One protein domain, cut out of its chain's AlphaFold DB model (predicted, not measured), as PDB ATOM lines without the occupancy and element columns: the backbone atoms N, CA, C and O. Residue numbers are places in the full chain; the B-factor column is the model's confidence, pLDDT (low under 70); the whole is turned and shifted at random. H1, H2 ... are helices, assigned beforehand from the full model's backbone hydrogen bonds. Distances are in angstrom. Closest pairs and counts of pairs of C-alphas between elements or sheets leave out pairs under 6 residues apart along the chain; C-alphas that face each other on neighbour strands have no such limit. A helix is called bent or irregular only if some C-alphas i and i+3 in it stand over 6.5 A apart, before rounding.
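AT A GLANCE: This is residues 3 to 110 of the 158 residues of the protein "DUF4142 domain-containing protein" of Ramlibacter sp. H242 (UniProt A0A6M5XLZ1). One long helix, H3, forms the spine, with H2 folded back along its first part and H4 folded back along its later part, so that two helical hairpins share H3. A bent helix, H1, runs loosely beside this spine, coming near it at Val 10, and its residues 18 to 23 stand free. The 108 printed residues hold four named helices in the order H1, H2, H3, H4 and no named strand; the class is all helix. The whole is only just loose, close to compact, with a radius of gyration of the C-alphas of 15.8 A and spans of 45 by 30 by 22 A.

HOW THE PARTS SIT: H3, residues 59 to 87, touches H2, residues 45 to 55, with residues 61 to 68 alone; the closest C-alphas, of Leu 53 and Leu 61, are 6.3 A apart. This hairpin has a shallow tilt of 11 degrees, opposite ways. H3 touches H4, residues 91 to 108, with residues 74 to 85 alone; the closest C-alphas, of Ala 85 and Lys 94, are 6.1 A apart. This hairpin has a shallow tilt of 28 degrees, opposite ways. H1, residues 8 to 33, was assigned as one helix by its hydrogen bonds but is bent, with C-alphas 23 and 26 6.8 A apart; its arms H1a, residues 8 to 23, and H1b, residues 26 to 33, stand at a tilt of 37 degrees, only just steep. H1a is close to H3 but not clearly touching, the closest C-alphas, of Val 10 and Asp 62, being 6.7 A apart. H1b is apart from H2, H3 and H4. Every O i to N i+4 pair is within hydrogen-bond range in H1a, H1b and H2; H3 has 22 of 25 and H4 13 of 14.

IN THESE COORDINATES: H3 is 40.8 A long and neither bent nor irregular, but only just: C-alphas 68 and 71 are 6.1 A apart. H4 is 25.8 A, H1a 22.6 A, H2 16.3 A and H1b 10.4 A. C-alpha 8 begins H1a at (-33.170, 8.891, -5.989), and C-alpha 108 ends H4 at (-42.928, 24.265, -2.445).

THE WHOLE: The two farthest C-alphas, of Gly 58 and Glu 89, are 45.8 A apart. The printed part has no cut; the link from H1 to H2 is long, the other two tight. Residues 42 to 45 and 87 to 110 have pLDDT under 70.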
ATOM      1  N   ALA A   3     -32.221   9.330 -16.071       71.75
ATOM      2  CA  ALA A   3     -31.170   8.320 -15.960       71.75
ATOM      3  C   ALA A   3     -29.809   8.880 -15.489       71.75
ATOM      4  O   ALA A   3     -28.998   8.125 -14.970       71.75
ATOM      5  N   ARG A   4     -29.560  10.191 -15.642       74.06
ATOM      6  CA  ARG A   4     -28.260  10.840 -15.364       74.06
ATOM      7  C   ARG A   4     -28.162  11.476 -13.970       74.06
ATOM      8  O   ARG A   4     -27.105  11.990 -13.603       74.06
ATOM      9  N   SER A   5     -29.259  11.457 -13.210       76.75
ATOM     10  CA  SER A   5     -29.304  11.940 -11.827       76.75
ATOM     11  C   SER A   5     -28.726  10.894 -10.872       76.75
ATOM     12  O   SER A   5     -29.021   9.697 -10.987       76.75
ATOM     13  N   SER A   6     -27.910  11.354  -9.923       78.88
ATOM     14  CA  SER A   6     -27.320  10.517  -8.872       78.88
ATOM     15  C   SER A   6     -28.264  10.289  -7.693       78.88
ATOM     16  O   SER A   6     -28.159   9.268  -7.020       78.88
ATOM     17  N   SER A   7     -29.190  11.217  -7.443       82.38
ATOM     18  CA  SER A   7     -30.068  11.179  -6.275       82.38
ATOM     19  C   SER A   7     -31.417  10.513  -6.583       82.38
ATOM     20  O   SER A   7     -32.122  10.959  -7.494       82.38
ATOM     21  N   PRO A   8     -31.844   9.488  -5.817       85.38
ATOM     22  CA  PRO A   8     -33.170   8.891  -5.989       85.38
ATOM     23  C   PRO A   8     -34.292   9.891  -5.670       85.38
ATOM     24  O   PRO A   8     -35.296   9.921  -6.375       85.38
ATOM     25  N   ALA A   9     -34.082  10.790  -4.703       83.56
ATOM     26  CA  ALA A   9     -35.068  11.803  -4.324       83.56
ATOM     27  C   ALA A   9     -35.375  12.790  -5.466       83.56
ATOM     28  O   ALA A   9     -36.514  13.217  -5.637       83.56
ATOM     29  N   VAL A  10     -34.371  13.139  -6.280       84.38
ATOM     30  CA  VAL A  10     -34.565  14.030  -7.439       84.38
ATOM     31  C   VAL A  10     -35.338  13.319  -8.549       84.38
ATOM     32  O   VAL A  10     -36.171  13.941  -9.208       84.38
ATOM     33  N   LYS A  11     -35.119  12.010  -8.726       86.25
ATOM     34  CA  LYS A  11     -35.887  11.192  -9.675       86.25
ATOM     35  C   LYS A  11     -37.351  11.104  -9.262       86.25
ATOM     36  O   LYS A  11     -38.211  11.372 -10.090       86.25
ATOM     37  N   GLU A  12     -37.626  10.806  -7.993       86.88
ATOM     38  CA  GLU A  12     -38.992  10.765  -7.450       86.88
ATOM     39  C   GLU A  12     -39.705  12.112  -7.601       86.88
ATOM     40  O   GLU A  12     -40.831  12.162  -8.092       86.88
ATOM     41  N   LEU A  13     -39.028  13.213  -7.256       84.12
ATOM     42  CA  LEU A  13     -39.574  14.560  -7.416       84.12
ATOM     43  C   LEU A  13     -39.929  14.857  -8.877       84.12
ATOM     44  O   LEU A  13     -40.997  15.394  -9.170       84.12
ATOM     45  N   ALA A  14     -39.032  14.525  -9.800       83.88
ATOM     46  CA  ALA A  14     -39.259  14.768 -11.212       83.88
ATOM     47  C   ALA A  14     -40.389  13.896 -11.781       83.88
ATOM     48  O   ALA A  14     -41.186  14.395 -12.573       83.88
ATOM     49  N   THR A  15     -40.507  12.639 -11.348       87.12
ATOM     50  CA  THR A  15     -41.637  11.771 -11.709       87.12
ATOM     51  C   THR A  15     -42.954  12.352 -11.200       87.12
ATOM     52  O   THR A  15     -43.870  12.548 -11.994       87.12
ATOM     53  N   ALA A  16     -43.021  12.749  -9.925       84.69
ATOM     54  CA  ALA A  16     -44.216  13.360  -9.343       84.69
ATOM     55  C   ALA A  16     -44.631  14.653 -10.074       84.69
ATOM     56  O   ALA A  16     -45.817  14.924 -10.270       84.69
ATOM     57  N   LEU A  17     -43.657  15.454 -10.518       83.00
ATOM     58  CA  LEU A  17     -43.906  16.645 -11.332       83.00
ATOM     59  C   LEU A  17     -44.509  16.311 -12.701       83.00
ATOM     60  O   LEU A  17     -45.432  16.996 -13.146       83.00
ATOM     61  N   VAL A  18     -43.991  15.282 -13.372       86.25
ATOM     62  CA  VAL A  18     -44.502  14.833 -14.674       86.25
ATOM     63  C   VAL A  18     -45.916  14.285 -14.533       86.25
ATOM     64  O   VAL A  18     -46.798  14.720 -15.271       86.25
ATOM     65  N   GLU A  19     -46.157  13.413 -13.555       86.75
ATOM     66  CA  GLU A  19     -47.480  12.848 -13.270       86.75
ATOM     67  C   GLU A  19     -48.506  13.948 -12.990       86.75
ATOM     68  O   GLU A  19     -49.596  13.960 -13.562       86.75
ATOM     69  N   ARG A  20     -48.134  14.940 -12.174       81.31
ATOM     70  CA  ARG A  20     -49.012  16.074 -11.882       81.31
ATOM     71  C   ARG A  20     -49.348  16.879 -13.134       81.31
ATOM     72  O   ARG A  20     -50.501  17.260 -13.318       81.31
ATOM     73  N   ARG A  21     -48.367  17.147 -14.001       82.19
ATOM     74  CA  ARG A  21     -48.612  17.860 -15.268       82.19
ATOM     75  C   ARG A  21     -49.518  17.055 -16.190       82.19
ATOM     76  O   ARG A  21     -50.442  17.626 -16.758       82.19
ATOM     77  N   GLN A  22     -49.298  15.748 -16.293       85.62
ATOM     78  CA  GLN A  22     -50.132  14.852 -17.094       85.62
ATOM     79  C   GLN A  22     -51.575  14.788 -16.583       85.62
ATOM     80  O   GLN A  22     -52.492  14.739 -17.396       85.62
ATOM     81  N   ALA A  23     -51.791  14.853 -15.267       84.31
ATOM     82  CA  ALA A  23     -53.132  14.876 -14.685       84.31
ATOM     83  C   ALA A  23     -53.906  16.167 -15.012       84.31
ATOM     84  O   ALA A  23     -55.109  16.118 -15.248       84.31
ATOM     85  N   VAL A  24     -53.224  17.316 -15.060       80.94
ATOM     86  CA  VAL A  24     -53.856  18.632 -15.286       80.94
ATOM     87  C   VAL A  24     -53.987  18.973 -16.778       80.94
ATOM     88  O   VAL A  24     -54.907  19.681 -17.189       80.94
ATOM     89  N   GLN A  25     -53.096  18.450 -17.626       82.81
ATOM     90  CA  GLN A  25     -53.100  18.694 -19.071       82.81
ATOM     91  C   GLN A  25     -54.451  18.430 -19.777       82.81
ATOM     92  O   GLN A  25     -54.853  19.287 -20.571       82.81
ATOM     93  N   PRO A  26     -55.187  17.327 -19.525       85.94
ATOM     94  CA  PRO A  26     -56.475  17.090 -20.181       85.94
ATOM     95  C   PRO A  26     -57.554  18.095 -19.759       85.94
ATOM     96  O   PRO A  26     -58.399  18.460 -20.577       85.94
ATOM     97  N   GLU A  27     -57.528  18.579 -18.515       84.50
ATOM     98  CA  GLU A  27     -58.472  19.597 -18.044       84.50
ATOM     99  C   GLU A  27     -58.236  20.928 -18.759       84.50
ATOM    100  O   GLU A  27     -59.175  21.539 -19.270       84.50
ATOM    101  N   ILE A  28     -56.968  21.333 -18.873       82.62
ATOM    102  CA  ILE A  28     -56.568  22.532 -19.616       82.62
ATOM    103  C   ILE A  28     -57.002  22.413 -21.080       82.62
ATOM    104  O   ILE A  28     -57.638  23.322 -21.608       82.62
ATOM    105  N   LEU A  29     -56.734  21.274 -21.722       85.88
ATOM    106  CA  LEU A  29     -57.146  21.012 -23.102       85.88
ATOM    107  C   LEU A  29     -58.657  21.148 -23.304       85.88
ATOM    108  O   LEU A  29     -59.088  21.796 -24.257       85.88
ATOM    109  N   ARG A  30     -59.468  20.597 -22.394       86.25
ATOM    110  CA  ARG A  30     -60.930  20.748 -22.451       86.25
ATOM    111  C   ARG A  30     -61.357  22.211 -22.354       86.25
ATOM    112  O   ARG A  30     -62.229  22.625 -23.114       86.25
ATOM    113  N   LEU A  31     -60.749  22.991 -21.458       83.69
ATOM    114  CA  LEU A  31     -61.055  24.418 -21.304       83.69
ATOM    115  C   LEU A  31     -60.653  25.238 -22.536       83.69
ATOM    116  O   LEU A  31     -61.362  26.173 -22.904       83.69
ATOM    117  N   LEU A  32     -59.538  24.894 -23.185       85.00
ATOM    118  CA  LEU A  32     -59.103  25.557 -24.414       85.00
ATOM    119  C   LEU A  32     -60.009  25.212 -25.599       85.00
ATOM    120  O   LEU A  32     -60.458  26.117 -26.301       85.00
ATOM    121  N   HIS A  33     -60.338  23.929 -25.779       86.12
ATOM    122  CA  HIS A  33     -61.232  23.476 -26.848       86.12
ATOM    123  C   HIS A  33     -62.627  24.094 -26.726       86.12
ATOM    124  O   HIS A  33     -63.181  24.537 -27.727       86.12
ATOM    125  N   ALA A  34     -63.170  24.197 -25.507       85.31
ATOM    126  CA  ALA A  34     -64.456  24.853 -25.264       85.31
ATOM    127  C   ALA A  34     -64.478  26.327 -25.711       85.31
ATOM    128  O   ALA A  34     -65.545  26.876 -25.968       85.31
ATOM    129  N   ARG A  35     -63.306  26.963 -25.819       84.06
ATOM    130  CA  ARG A  35     -63.141  28.359 -26.236       84.06
ATOM    131  C   ARG A  35     -62.592  28.507 -27.656       84.06
ATOM    132  O   ARG A  35     -62.266  29.619 -28.055       84.06
ATOM    133  N   GLY A  36     -62.441  27.408 -28.401       85.62
ATOM    134  CA  GLY A  36     -61.849  27.421 -29.742       85.62
ATOM    135  C   GLY A  36     -60.386  27.884 -29.775       85.62
ATOM    136  O   GLY A  36     -59.908  28.319 -30.818       85.62
ATOM    137  N   MET A  37     -59.676  27.822 -28.644       84.25
ATOM    138  CA  MET A  37     -58.280  28.251 -28.544       84.25
ATOM    139  C   MET A  37     -57.320  27.073 -28.725       84.25
ATOM    140  O   MET A  37     -57.580  25.960 -28.264       84.25
ATOM    141  N   ALA A  38     -56.181  27.334 -29.365       81.56
ATOM    142  CA  ALA A  38     -55.111  26.358 -29.550       81.56
ATOM    143  C   ALA A  38     -54.165  26.306 -28.339       81.56
ATOM    144  O   ALA A  38     -54.007  27.292 -27.615       81.56
ATOM    145  N   MET A  39     -53.514  25.156 -28.130       77.44
ATOM    146  CA  MET A  39     -52.508  25.006 -27.076       77.44
ATOM    147  C   MET A  39     -51.327  25.957 -27.336       77.44
ATOM    148  O   MET A  39     -50.779  25.939 -28.441       77.44
ATOM    149  N   PRO A  40     -50.910  26.765 -26.345       72.50
ATOM    150  CA  PRO A  40     -49.758  27.639 -26.508       72.50
ATOM    151  C   PRO A  40     -48.494  26.805 -26.729       72.50
ATOM    152  O   PRO A  40     -48.269  25.804 -26.043       72.50
ATOM    153  N   LEU A  41     -47.668  27.215 -27.694       75.62
ATOM    154  CA  LEU A  41     -46.382  26.568 -27.927       75.62
ATOM    155  C   LEU A  41     -45.439  26.822 -26.740       75.62
ATOM    156  O   LEU A  41     -45.462  27.910 -26.159       75.62
ATOM    157  N   PRO A  42     -44.593  25.841 -26.383       66.25
ATOM    158  CA  PRO A  42     -43.618  26.015 -25.320       66.25
ATOM    159  C   PRO A  42     -42.608  27.103 -25.691       66.25
ATOM    160  O   PRO A  42     -42.083  27.140 -26.805       66.25
ATOM    161  N   GLU A  43     -42.319  27.976 -24.733       68.50
ATOM    162  CA  GLU A  43     -41.405  29.096 -24.914       68.50
ATOM    163  C   GLU A  43     -39.957  28.608 -25.117       68.50
ATOM    164  O   GLU A  43     -39.500  27.637 -24.500       68.50
ATOM    165  N   ASN A  44     -39.210  29.280 -25.998       66.69
ATOM    166  CA  ASN A  44     -37.874  28.847 -26.434       66.69
ATOM    167  C   ASN A  44     -36.832  28.792 -25.301       66.69
ATOM    168  O   ASN A  44     -35.795  28.129 -25.433       66.69
ATOM    169  N   ASP A  45     -37.089  29.457 -24.177       69.56
ATOM    170  CA  ASP A  45     -36.170  29.495 -23.043       69.56
ATOM    171  C   ASP A  45     -36.012  28.138 -22.352       69.56
ATOM    172  O   ASP A  45     -34.926  27.821 -21.853       69.56
ATOM    173  N   HIS A  46     -37.013  27.257 -22.451       73.12
ATOM    174  CA  HIS A  46     -36.877  25.869 -22.012       73.12
ATOM    175  C   HIS A  46     -35.775  25.127 -22.779       73.12
ATOM    176  O   HIS A  46     -35.063  24.298 -22.209       73.12
ATOM    177  N   GLY A  47     -35.557  25.461 -24.055       79.38
ATOM    178  CA  GLY A  47     -34.522  24.843 -24.880       79.38
ATOM    179  C   GLY A  47     -33.101  25.114 -24.374       79.38
ATOM    180  O   GLY A  47     -32.242  24.231 -24.439       79.38
ATOM    181  N   LYS A  48     -32.838  26.308 -23.825       82.94
ATOM    182  CA  LYS A  48     -31.522  26.665 -23.261       82.94
ATOM    183  C   LYS A  48     -31.237  25.871 -21.990       82.94
ATOM    184  O   LYS A  48     -30.158  25.290 -21.867       82.94
ATOM    185  N   VAL A  49     -32.223  25.780 -21.099       82.00
ATOM    186  CA  VAL A  49     -32.120  25.016 -19.847       82.00
ATOM    187  C   VAL A  49     -31.903  23.532 -20.143       82.00
ATOM    188  O   VAL A  49     -30.999  22.914 -19.588       82.00
ATOM    189  N   LEU A  50     -32.638  22.958 -21.100       83.12
ATOM    190  CA  LEU A  50     -32.452  21.559 -21.502       83.12
ATOM    191  C   LEU A  50     -31.048  21.291 -22.059       83.12
ATOM    192  O   LEU A  50     -30.447  20.265 -21.736       83.12
ATOM    193  N   LYS A  51     -30.488  22.217 -22.849       85.94
ATOM    194  CA  LYS A  51     -29.105  22.118 -23.345       85.94
ATOM    195  C   LYS A  51     -28.078  22.184 -22.214       85.94
ATOM    196  O   LYS A  51     -27.080  21.470 -22.267       85.94
ATOM    197  N   GLN A  52     -28.303  23.020 -21.200       85.06
ATOM    198  CA  GLN A  52     -27.433  23.098 -20.024       85.06
ATOM    199  C   GLN A  52     -27.509  21.812 -19.193       85.06
ATOM    200  O   GLN A  52     -26.477  21.213 -18.892       85.06
ATOM    201  N   LEU A  53     -28.716  21.315 -18.915       83.62
ATOM    202  CA  LEU A  53     -28.929  20.064 -18.183       83.62
ATOM    203  C   LEU A  53     -28.352  18.850 -18.919       83.62
ATOM    204  O   LEU A  53     -27.800  17.954 -18.287       83.62
ATOM    205  N   ALA A  54     -28.405  18.833 -20.253       85.25
ATOM    206  CA  ALA A  54     -27.815  17.768 -21.062       85.25
ATOM    207  C   ALA A  54     -26.279  17.710 -20.977       85.25
ATOM    208  O   ALA A  54     -25.694  16.663 -21.259       85.25
ATOM    209  N   LYS A  55     -25.604  18.795 -20.583       87.06
ATOM    210  CA  LYS A  55     -24.141  18.821 -20.411       87.06
ATOM    211  C   LYS A  55     -23.699  18.370 -19.019       87.06
ATOM    212  O   LYS A  55     -22.566  17.931 -18.854       87.06
ATOM    213  N   LEU A  56     -24.578  18.458 -18.024       85.94
ATOM    214  CA  LEU A  56     -24.262  18.156 -16.630       85.94
ATOM    215  C   LEU A  56     -24.556  16.687 -16.289       85.94
ATOM    216  O   LEU A  56     -25.337  16.019 -16.961       85.94
ATOM    217  N   ASN A  57     -23.902  16.169 -15.248       85.25
ATOM    218  CA  ASN A  57     -24.079  14.806 -14.737       85.25
ATOM    219  C   ASN A  57     -23.973  14.780 -13.209       85.25
ATOM    220  O   ASN A  57     -23.240  15.584 -12.625       85.25
ATOM    221  N   GLY A  58     -24.677  13.839 -12.573       84.06
ATOM    222  CA  GLY A  58     -24.575  13.575 -11.135       84.06
ATOM    223  C   GLY A  58     -25.012  14.752 -10.256       84.06
ATOM    224  O   GLY A  58     -25.952  15.472 -10.580       84.06
ATOM    225  N   ALA A  59     -24.298  14.983  -9.151       84.19
ATOM    226  CA  ALA A  59     -24.710  15.941  -8.120       84.19
ATOM    227  C   ALA A  59     -24.815  17.400  -8.609       84.19
ATOM    228  O   ALA A  59     -25.599  18.180  -8.070       84.19
ATOM    229  N   LYS A  60     -24.047  17.786  -9.639       84.25
ATOM    230  CA  LYS A  60     -24.147  19.127 -10.246       84.25
ATOM    231  C   LYS A  60     -25.436  19.282 -11.056       84.25
ATOM    232  O   LYS A  60     -26.047  20.343 -11.005       84.25
ATOM    233  N   LEU A  61     -25.861  18.225 -11.755       87.81
ATOM    234  CA  LEU A  61     -27.151  18.199 -12.448       87.81
ATOM    235  C   LEU A  61     -28.289  18.325 -11.439       87.81
ATOM    236  O   LEU A  61     -29.191  19.121 -11.660       87.81
ATOM    237  N   ASP A  62     -28.214  17.596 -10.325       85.50
ATOM    238  CA  ASP A  62     -29.252  17.598  -9.292       85.50
ATOM    239  C   ASP A  62     -29.475  19.009  -8.707       85.50
ATOM    240  O   ASP A  62     -30.616  19.448  -8.571       85.50
ATOM    241  N   ARG A  63     -28.394  19.757  -8.433       87.12
ATOM    242  CA  ARG A  63     -28.474  21.148  -7.943       87.12
ATOM    243  C   ARG A  63     -29.105  22.086  -8.966       87.12
ATOM    244  O   ARG A  63     -30.080  22.759  -8.651       87.12
ATOM    245  N   VAL A  64     -28.579  22.079 -10.191       87.25
ATOM    246  CA  VAL A  64     -29.068  22.953 -11.267       87.25
ATOM    247  C   VAL A  64     -30.511  22.611 -11.636       87.25
ATOM    248  O   VAL A  64     -31.296  23.502 -11.931       87.25
ATOM    249  N   TYR A  65     -30.902  21.339 -11.571       85.44
ATOM    250  CA  TYR A  65     -32.282  20.922 -11.799       85.44
ATOM    251  C   TYR A  65     -33.238  21.521 -10.759       85.44
ATOM    252  O   TYR A  65     -34.285  22.052 -11.121       85.44
ATOM    253  N   ILE A  66     -32.887  21.473  -9.473       86.00
ATOM    254  CA  ILE A  66     -33.730  22.051  -8.418       86.00
ATOM    255  C   ILE A  66     -33.825  23.576  -8.574       86.00
ATOM    256  O   ILE A  66     -34.914  24.137  -8.497       86.00
ATOM    257  N   GLU A  67     -32.712  24.247  -8.841       86.75
ATOM    258  CA  GLU A  67     -32.671  25.706  -8.957       86.75
ATOM    259  C   GLU A  67     -33.401  26.214 -10.215       86.75
ATOM    260  O   GLU A  67     -34.365  26.978 -10.132       86.75
ATOM    261  N   GLU A  68     -33.016  25.728 -11.397       83.06
ATOM    262  CA  GLU A  68     -33.534  26.246 -12.668       83.06
ATOM    263  C   GLU A  68     -34.870  25.629 -13.078       83.06
ATOM    264  O   GLU A  68     -35.694  26.295 -13.700       83.06
ATOM    265  N   VAL A  69     -35.119  24.352 -12.770       81.50
ATOM    266  CA  VAL A  69     -36.366  23.700 -13.193       81.50
ATOM    267  C   VAL A  69     -37.416  23.797 -12.112       81.50
ATOM    268  O   VAL A  69     -38.556  24.100 -12.433       81.50
ATOM    269  N   VAL A  70     -37.084  23.557 -10.845       82.94
ATOM    270  CA  VAL A  70     -38.104  23.522  -9.788       82.94
ATOM    271  C   VAL A  70     -38.406  24.924  -9.272       82.94
ATOM    272  O   VAL A  70     -39.556  25.353  -9.315       82.94
ATOM    273  N   GLN A  71     -37.395  25.668  -8.824       85.06
ATOM    274  CA  GLN A  71     -37.613  26.958  -8.174       85.06
ATOM    275  C   GLN A  71     -38.032  28.043  -9.168       85.06
ATOM    276  O   GLN A  71     -39.034  28.723  -8.945       85.06
ATOM    277  N   ARG A  72     -37.314  28.177 -10.288       83.19
ATOM    278  CA  ARG A  72     -37.626  29.199 -11.295       83.19
ATOM    279  C   ARG A  72     -38.974  28.968 -11.978       83.19
ATOM    280  O   ARG A  72     -39.724  29.926 -12.145       83.19
ATOM    281  N   SER A  73     -39.317  27.722 -12.332       79.75
ATOM    282  CA  SER A  73     -40.636  27.451 -12.929       79.75
ATOM    283  C   SER A  73     -41.765  27.671 -11.928       79.75
ATOM    284  O   SER A  73     -42.747  28.309 -12.277       79.75
ATOM    285  N   ALA A  74     -41.596  27.272 -10.662       78.38
ATOM    286  CA  ALA A  74     -42.606  27.520  -9.638       78.38
ATOM    287  C   ALA A  74     -42.836  29.021  -9.399       78.38
ATOM    288  O   ALA A  74     -43.974  29.448  -9.221       78.38
ATOM    289  N   GLN A  75     -41.776  29.837  -9.412       82.25
ATOM    290  CA  GLN A  75     -41.901  31.292  -9.301       82.25
ATOM    291  C   GLN A  75     -42.606  31.903 -10.516       82.25
ATOM    292  O   GLN A  75     -43.493  32.738 -10.344       82.25
ATOM    293  N   ALA A  76     -42.249  31.467 -11.726       81.00
ATOM    294  CA  ALA A  76     -42.903  31.913 -12.952       81.00
ATOM    295  C   ALA A  76     -44.387  31.517 -12.980       81.00
ATOM    296  O   ALA A  76     -45.234  32.342 -13.317       81.00
ATOM    297  N   ASP A  77     -44.713  30.297 -12.551       77.12
ATOM    298  CA  ASP A  77     -46.084  29.797 -12.461       77.12
ATOM    299  C   ASP A  77     -46.901  30.616 -11.459       77.12
ATOM    300  O   ASP A  77     -48.013  31.032 -11.774       77.12
ATOM    301  N   VAL A  78     -46.358  30.906 -10.268       80.06
ATOM    302  CA  VAL A  78     -47.037  31.751  -9.270       80.06
ATOM    303  C   VAL A  78     -47.266  33.158  -9.815       80.06
ATOM    304  O   VAL A  78     -48.391  33.646  -9.753       80.06
ATOM    305  N   ALA A  79     -46.248  33.780 -10.414       82.19
ATOM    306  CA  ALA A  79     -46.378  35.115 -10.990       82.19
ATOM    307  C   ALA A  79     -47.408  35.153 -12.133       82.19
ATOM    308  O   ALA A  79     -48.206  36.086 -12.227       82.19
ATOM    309  N   ASN A  80     -47.435  34.129 -12.990       79.69
ATOM    310  CA  ASN A  80     -48.435  34.007 -14.047       79.69
ATOM    311  C   ASN A  80     -49.832  33.772 -13.472       79.69
ATOM    312  O   ASN A  80     -50.791  34.380 -13.938       79.69
ATOM    313  N   HIS A  81     -49.962  32.948 -12.433       74.81
ATOM    314  CA  HIS A  81     -51.233  32.741 -11.751       74.81
ATOM    315  C   HIS A  81     -51.751  34.015 -11.086       74.81
ATOM    316  O   HIS A  81     -52.943  34.276 -11.178       74.81
ATOM    317  N   GLU A  82     -50.893  34.817 -10.460       80.31
ATOM    318  CA  GLU A  82     -51.281  36.096  -9.857       80.31
ATOM    319  C   GLU A  82     -51.751  37.096 -10.920       80.31
ATOM    320  O   GLU A  82     -52.820  37.692 -10.778       80.31
ATOM    321  N   LYS A  83     -51.020  37.208 -12.036       79.38
ATOM    322  CA  LYS A  83     -51.426  38.038 -13.182       79.38
ATOM    323  C   LYS A  83     -52.767  37.588 -13.758       79.38
ATOM    324  O   LYS A  83     -53.660  38.405 -13.963       79.38
ATOM    325  N   LEU A  84     -52.928  36.287 -13.990       71.81
ATOM    326  CA  LEU A  84     -54.164  35.725 -14.529       71.81
ATOM    327  C   LEU A  84     -55.319  35.829 -13.533       71.81
ATOM    328  O   LEU A  84     -56.436  36.076 -13.956       71.81
ATOM    329  N   ALA A  85     -55.086  35.701 -12.228       73.62
ATOM    330  CA  ALA A  85     -56.124  35.898 -11.218       73.62
ATOM    331  C   ALA A  85     -56.627  37.351 -11.183       73.62
ATOM    332  O   ALA A  85     -57.818  37.572 -10.956       73.62
ATOM    333  N   GLY A  86     -55.740  38.321 -11.441       72.50
ATOM    334  CA  GLY A  86     -56.093  39.735 -11.571       72.50
ATOM    335  C   GLY A  86     -56.862  40.067 -12.855       72.50
ATOM    336  O   GLY A  86     -57.735  40.928 -12.825       72.50
ATOM    337  N   LEU A  87     -56.577  39.367 -13.958       69.25
ATOM    338  CA  LEU A  87     -57.181  39.618 -15.275       69.25
ATOM    339  C   LEU A  87     -58.373  38.704 -15.610       69.25
ATOM    340  O   LEU A  87     -59.127  38.991 -16.534       69.25
ATOM    341  N   ALA A  88     -58.546  37.584 -14.906       62.16
ATOM    342  CA  ALA A  88     -59.589  36.615 -15.216       62.16
ATOM    343  C   ALA A  88     -60.957  37.099 -14.722       62.16
ATOM    344  O   ALA A  88     -61.254  37.089 -13.524       62.16
ATOM    345  N   GLU A  89     -61.832  37.456 -15.655       63.03
ATOM    346  CA  GLU A  89     -63.256  37.679 -15.381       63.03
ATOM    347  C   GLU A  89     -64.032  36.357 -15.254       63.03
ATOM    348  O   GLU A  89     -65.050  36.302 -14.567       63.03
ATOM    349  N   ASP A  90     -63.514  35.266 -15.828       63.84
ATOM    350  CA  ASP A  90     -64.184  33.965 -15.834       63.84
ATOM    351  C   ASP A  90     -64.107  33.268 -14.450       63.84
ATOM    352  O   ASP A  90     -63.005  32.936 -13.975       63.84
ATOM    353  N   PRO A  91     -65.255  32.996 -13.794       66.12
ATOM    354  CA  PRO A  91     -65.297  32.373 -12.473       66.12
ATOM    355  C   PRO A  91     -64.703  30.957 -12.460       66.12
ATOM    356  O   PRO A  91     -64.172  30.528 -11.432       66.12
ATOM    357  N   VAL A  92     -64.721  30.242 -13.591       67.06
ATOM    358  CA  VAL A  92     -64.157  28.887 -13.710       67.06
ATOM    359  C   VAL A  92     -62.629  28.936 -13.677       67.06
ATOM    360  O   VAL A  92     -61.991  28.113 -13.014       67.06
ATOM    361  N   LEU A  93     -62.021  29.943 -14.314       64.06
ATOM    362  CA  LEU A  93     -60.571  30.153 -14.252       64.06
ATOM    363  C   LEU A  93     -60.127  30.631 -12.870       64.06
ATOM    364  O   LEU A  93     -59.087  30.186 -12.382       64.06
ATOM    365  N   LYS A  94     -60.924  31.472 -12.201       62.41
ATOM    366  CA  LYS A  94     -60.678  31.883 -10.808       62.41
ATOM    367  C   LYS A  94     -60.747  30.708  -9.826       62.41
ATOM    368  O   LYS A  94     -59.866  30.569  -8.976       62.41
ATOM    369  N   ALA A  95     -61.731  29.822  -9.966       61.88
ATOM    370  CA  ALA A  95     -61.838  28.630  -9.126       61.88
ATOM    371  C   ALA A  95     -60.648  27.672  -9.334       61.88
ATOM    372  O   ALA A  95     -59.989  27.293  -8.361       61.88
ATOM    373  N   GLY A  96     -60.309  27.348 -10.589       55.56
ATOM    374  CA  GLY A  96     -59.209  26.431 -10.922       55.56
ATOM    375  C   GLY A  96     -57.816  26.961 -10.551       55.56
ATOM    376  O   GLY A  96     -56.998  26.233  -9.979       55.56
ATOM    377  N   SER A  97     -57.552  28.249 -10.797       55.78
ATOM    378  CA  SER A  97     -56.282  28.900 -10.421       55.78
ATOM    379  C   SER A  97     -56.063  28.927  -8.906       55.78
ATOM    380  O   SER A  97     -54.954  28.655  -8.436       55.78
ATOM    381  N   SER A  98     -57.120  29.163  -8.121       54.94
ATOM    382  CA  SER A  98     -57.032  29.201  -6.657       54.94
ATOM    383  C   SER A  98     -56.706  27.837  -6.023       54.94
ATOM    384  O   SER A  98     -56.023  27.783  -4.995       54.94
ATOM    385  N   GLY A  99     -57.156  26.734  -6.634       53.50
ATOM    386  CA  GLY A  99     -56.901  25.369  -6.164       53.50
ATOM    387  C   GLY A  99     -55.490  24.875  -6.495       53.50
ATOM    388  O   GLY A  99     -54.788  24.359  -5.621       53.50
ATOM    389  N   SER A 100     -55.036  25.103  -7.733       55.31
ATOM    390  CA  SER A 100     -53.697  24.698  -8.187       55.31
ATOM    391  C   SER A 100     -52.583  25.436  -7.432       55.31
ATOM    392  O   SER A 100     -51.607  24.815  -6.991       55.31
ATOM    393  N   CYS A 101     -52.769  26.739  -7.178       52.59
ATOM    394  CA  CYS A 101     -51.787  27.565  -6.480       52.59
ATOM    395  C   CYS A 101     -51.649  27.190  -4.991       52.59
ATOM    396  O   CYS A 101     -50.532  27.144  -4.483       52.59
ATOM    397  N   ARG A 102     -52.733  26.809  -4.289       54.16
ATOM    398  CA  ARG A 102     -52.645  26.349  -2.884       54.16
ATOM    399  C   ARG A 102     -51.870  25.047  -2.742       54.16
ATOM    400  O   ARG A 102     -51.045  24.942  -1.834       54.16
ATOM    401  N   SER A 103     -52.105  24.086  -3.637       54.88
ATOM    402  CA  SER A 103     -51.377  22.813  -3.648       54.88
ATOM    403  C   SER A 103     -49.906  23.009  -4.031       54.88
ATOM    404  O   SER A 103     -49.034  22.486  -3.349       54.88
ATOM    405  N   CYS A 104     -49.598  23.849  -5.029       52.12
ATOM    406  CA  CYS A 104     -48.216  24.243  -5.333       52.12
ATOM    407  C   CYS A 104     -47.545  24.934  -4.136       52.12
ATOM    408  O   CYS A 104     -46.483  24.517  -3.689       52.12
ATOM    409  N   ALA A 105     -48.160  25.977  -3.585       50.03
ATOM    410  CA  ALA A 105     -47.553  26.798  -2.543       50.03
ATOM    411  C   ALA A 105     -47.269  26.018  -1.250       50.03
ATOM    412  O   ALA A 105     -46.275  26.306  -0.586       50.03
ATOM    413  N   THR A 106     -48.096  25.027  -0.894       51.81
ATOM    414  CA  THR A 106     -47.841  24.174   0.281       51.81
ATOM    415  C   THR A 106     -46.740  23.147   0.037       51.81
ATOM    416  O   THR A 106     -45.932  22.919   0.935       51.81
ATOM    417  N   THR A 107     -46.647  22.570  -1.164       52.66
ATOM    418  CA  THR A 107     -45.576  21.618  -1.499       52.66
ATOM    419  C   THR A 107     -44.217  22.306  -1.667       52.66
ATOM    420  O   THR A 107     -43.202  21.731  -1.287       52.66
ATOM    421  N   TRP A 108     -44.181  23.549  -2.162       51.69
ATOM    422  CA  TRP A 108     -42.928  24.265  -2.445       51.69
ATOM    423  C   TRP A 108     -42.406  25.141  -1.291       51.69
ATOM    424  O   TRP A 108     -41.206  25.393  -1.236       51.69
ATOM    425  N   ARG A 109     -43.254  25.591  -0.344       47.88
ATOM    426  CA  ARG A 109     -42.798  26.320   0.868       47.88
ATOM    427  C   ARG A 109     -42.318  25.408   1.996       47.88
ATOM    428  O   ARG A 109     -41.774  25.910   2.977       47.88
ATOM    429  N   ALA A 110     -42.519  24.096   1.899       37.94
ATOM    430  CA  ALA A 110     -42.011  23.165   2.895       37.94
ATOM    431  C   ALA A 110     -40.503  22.934   2.659       37.94
ATOM    432  O   ALA A 110     -40.127  22.404   1.613       37.94
TER     433      ALA A 110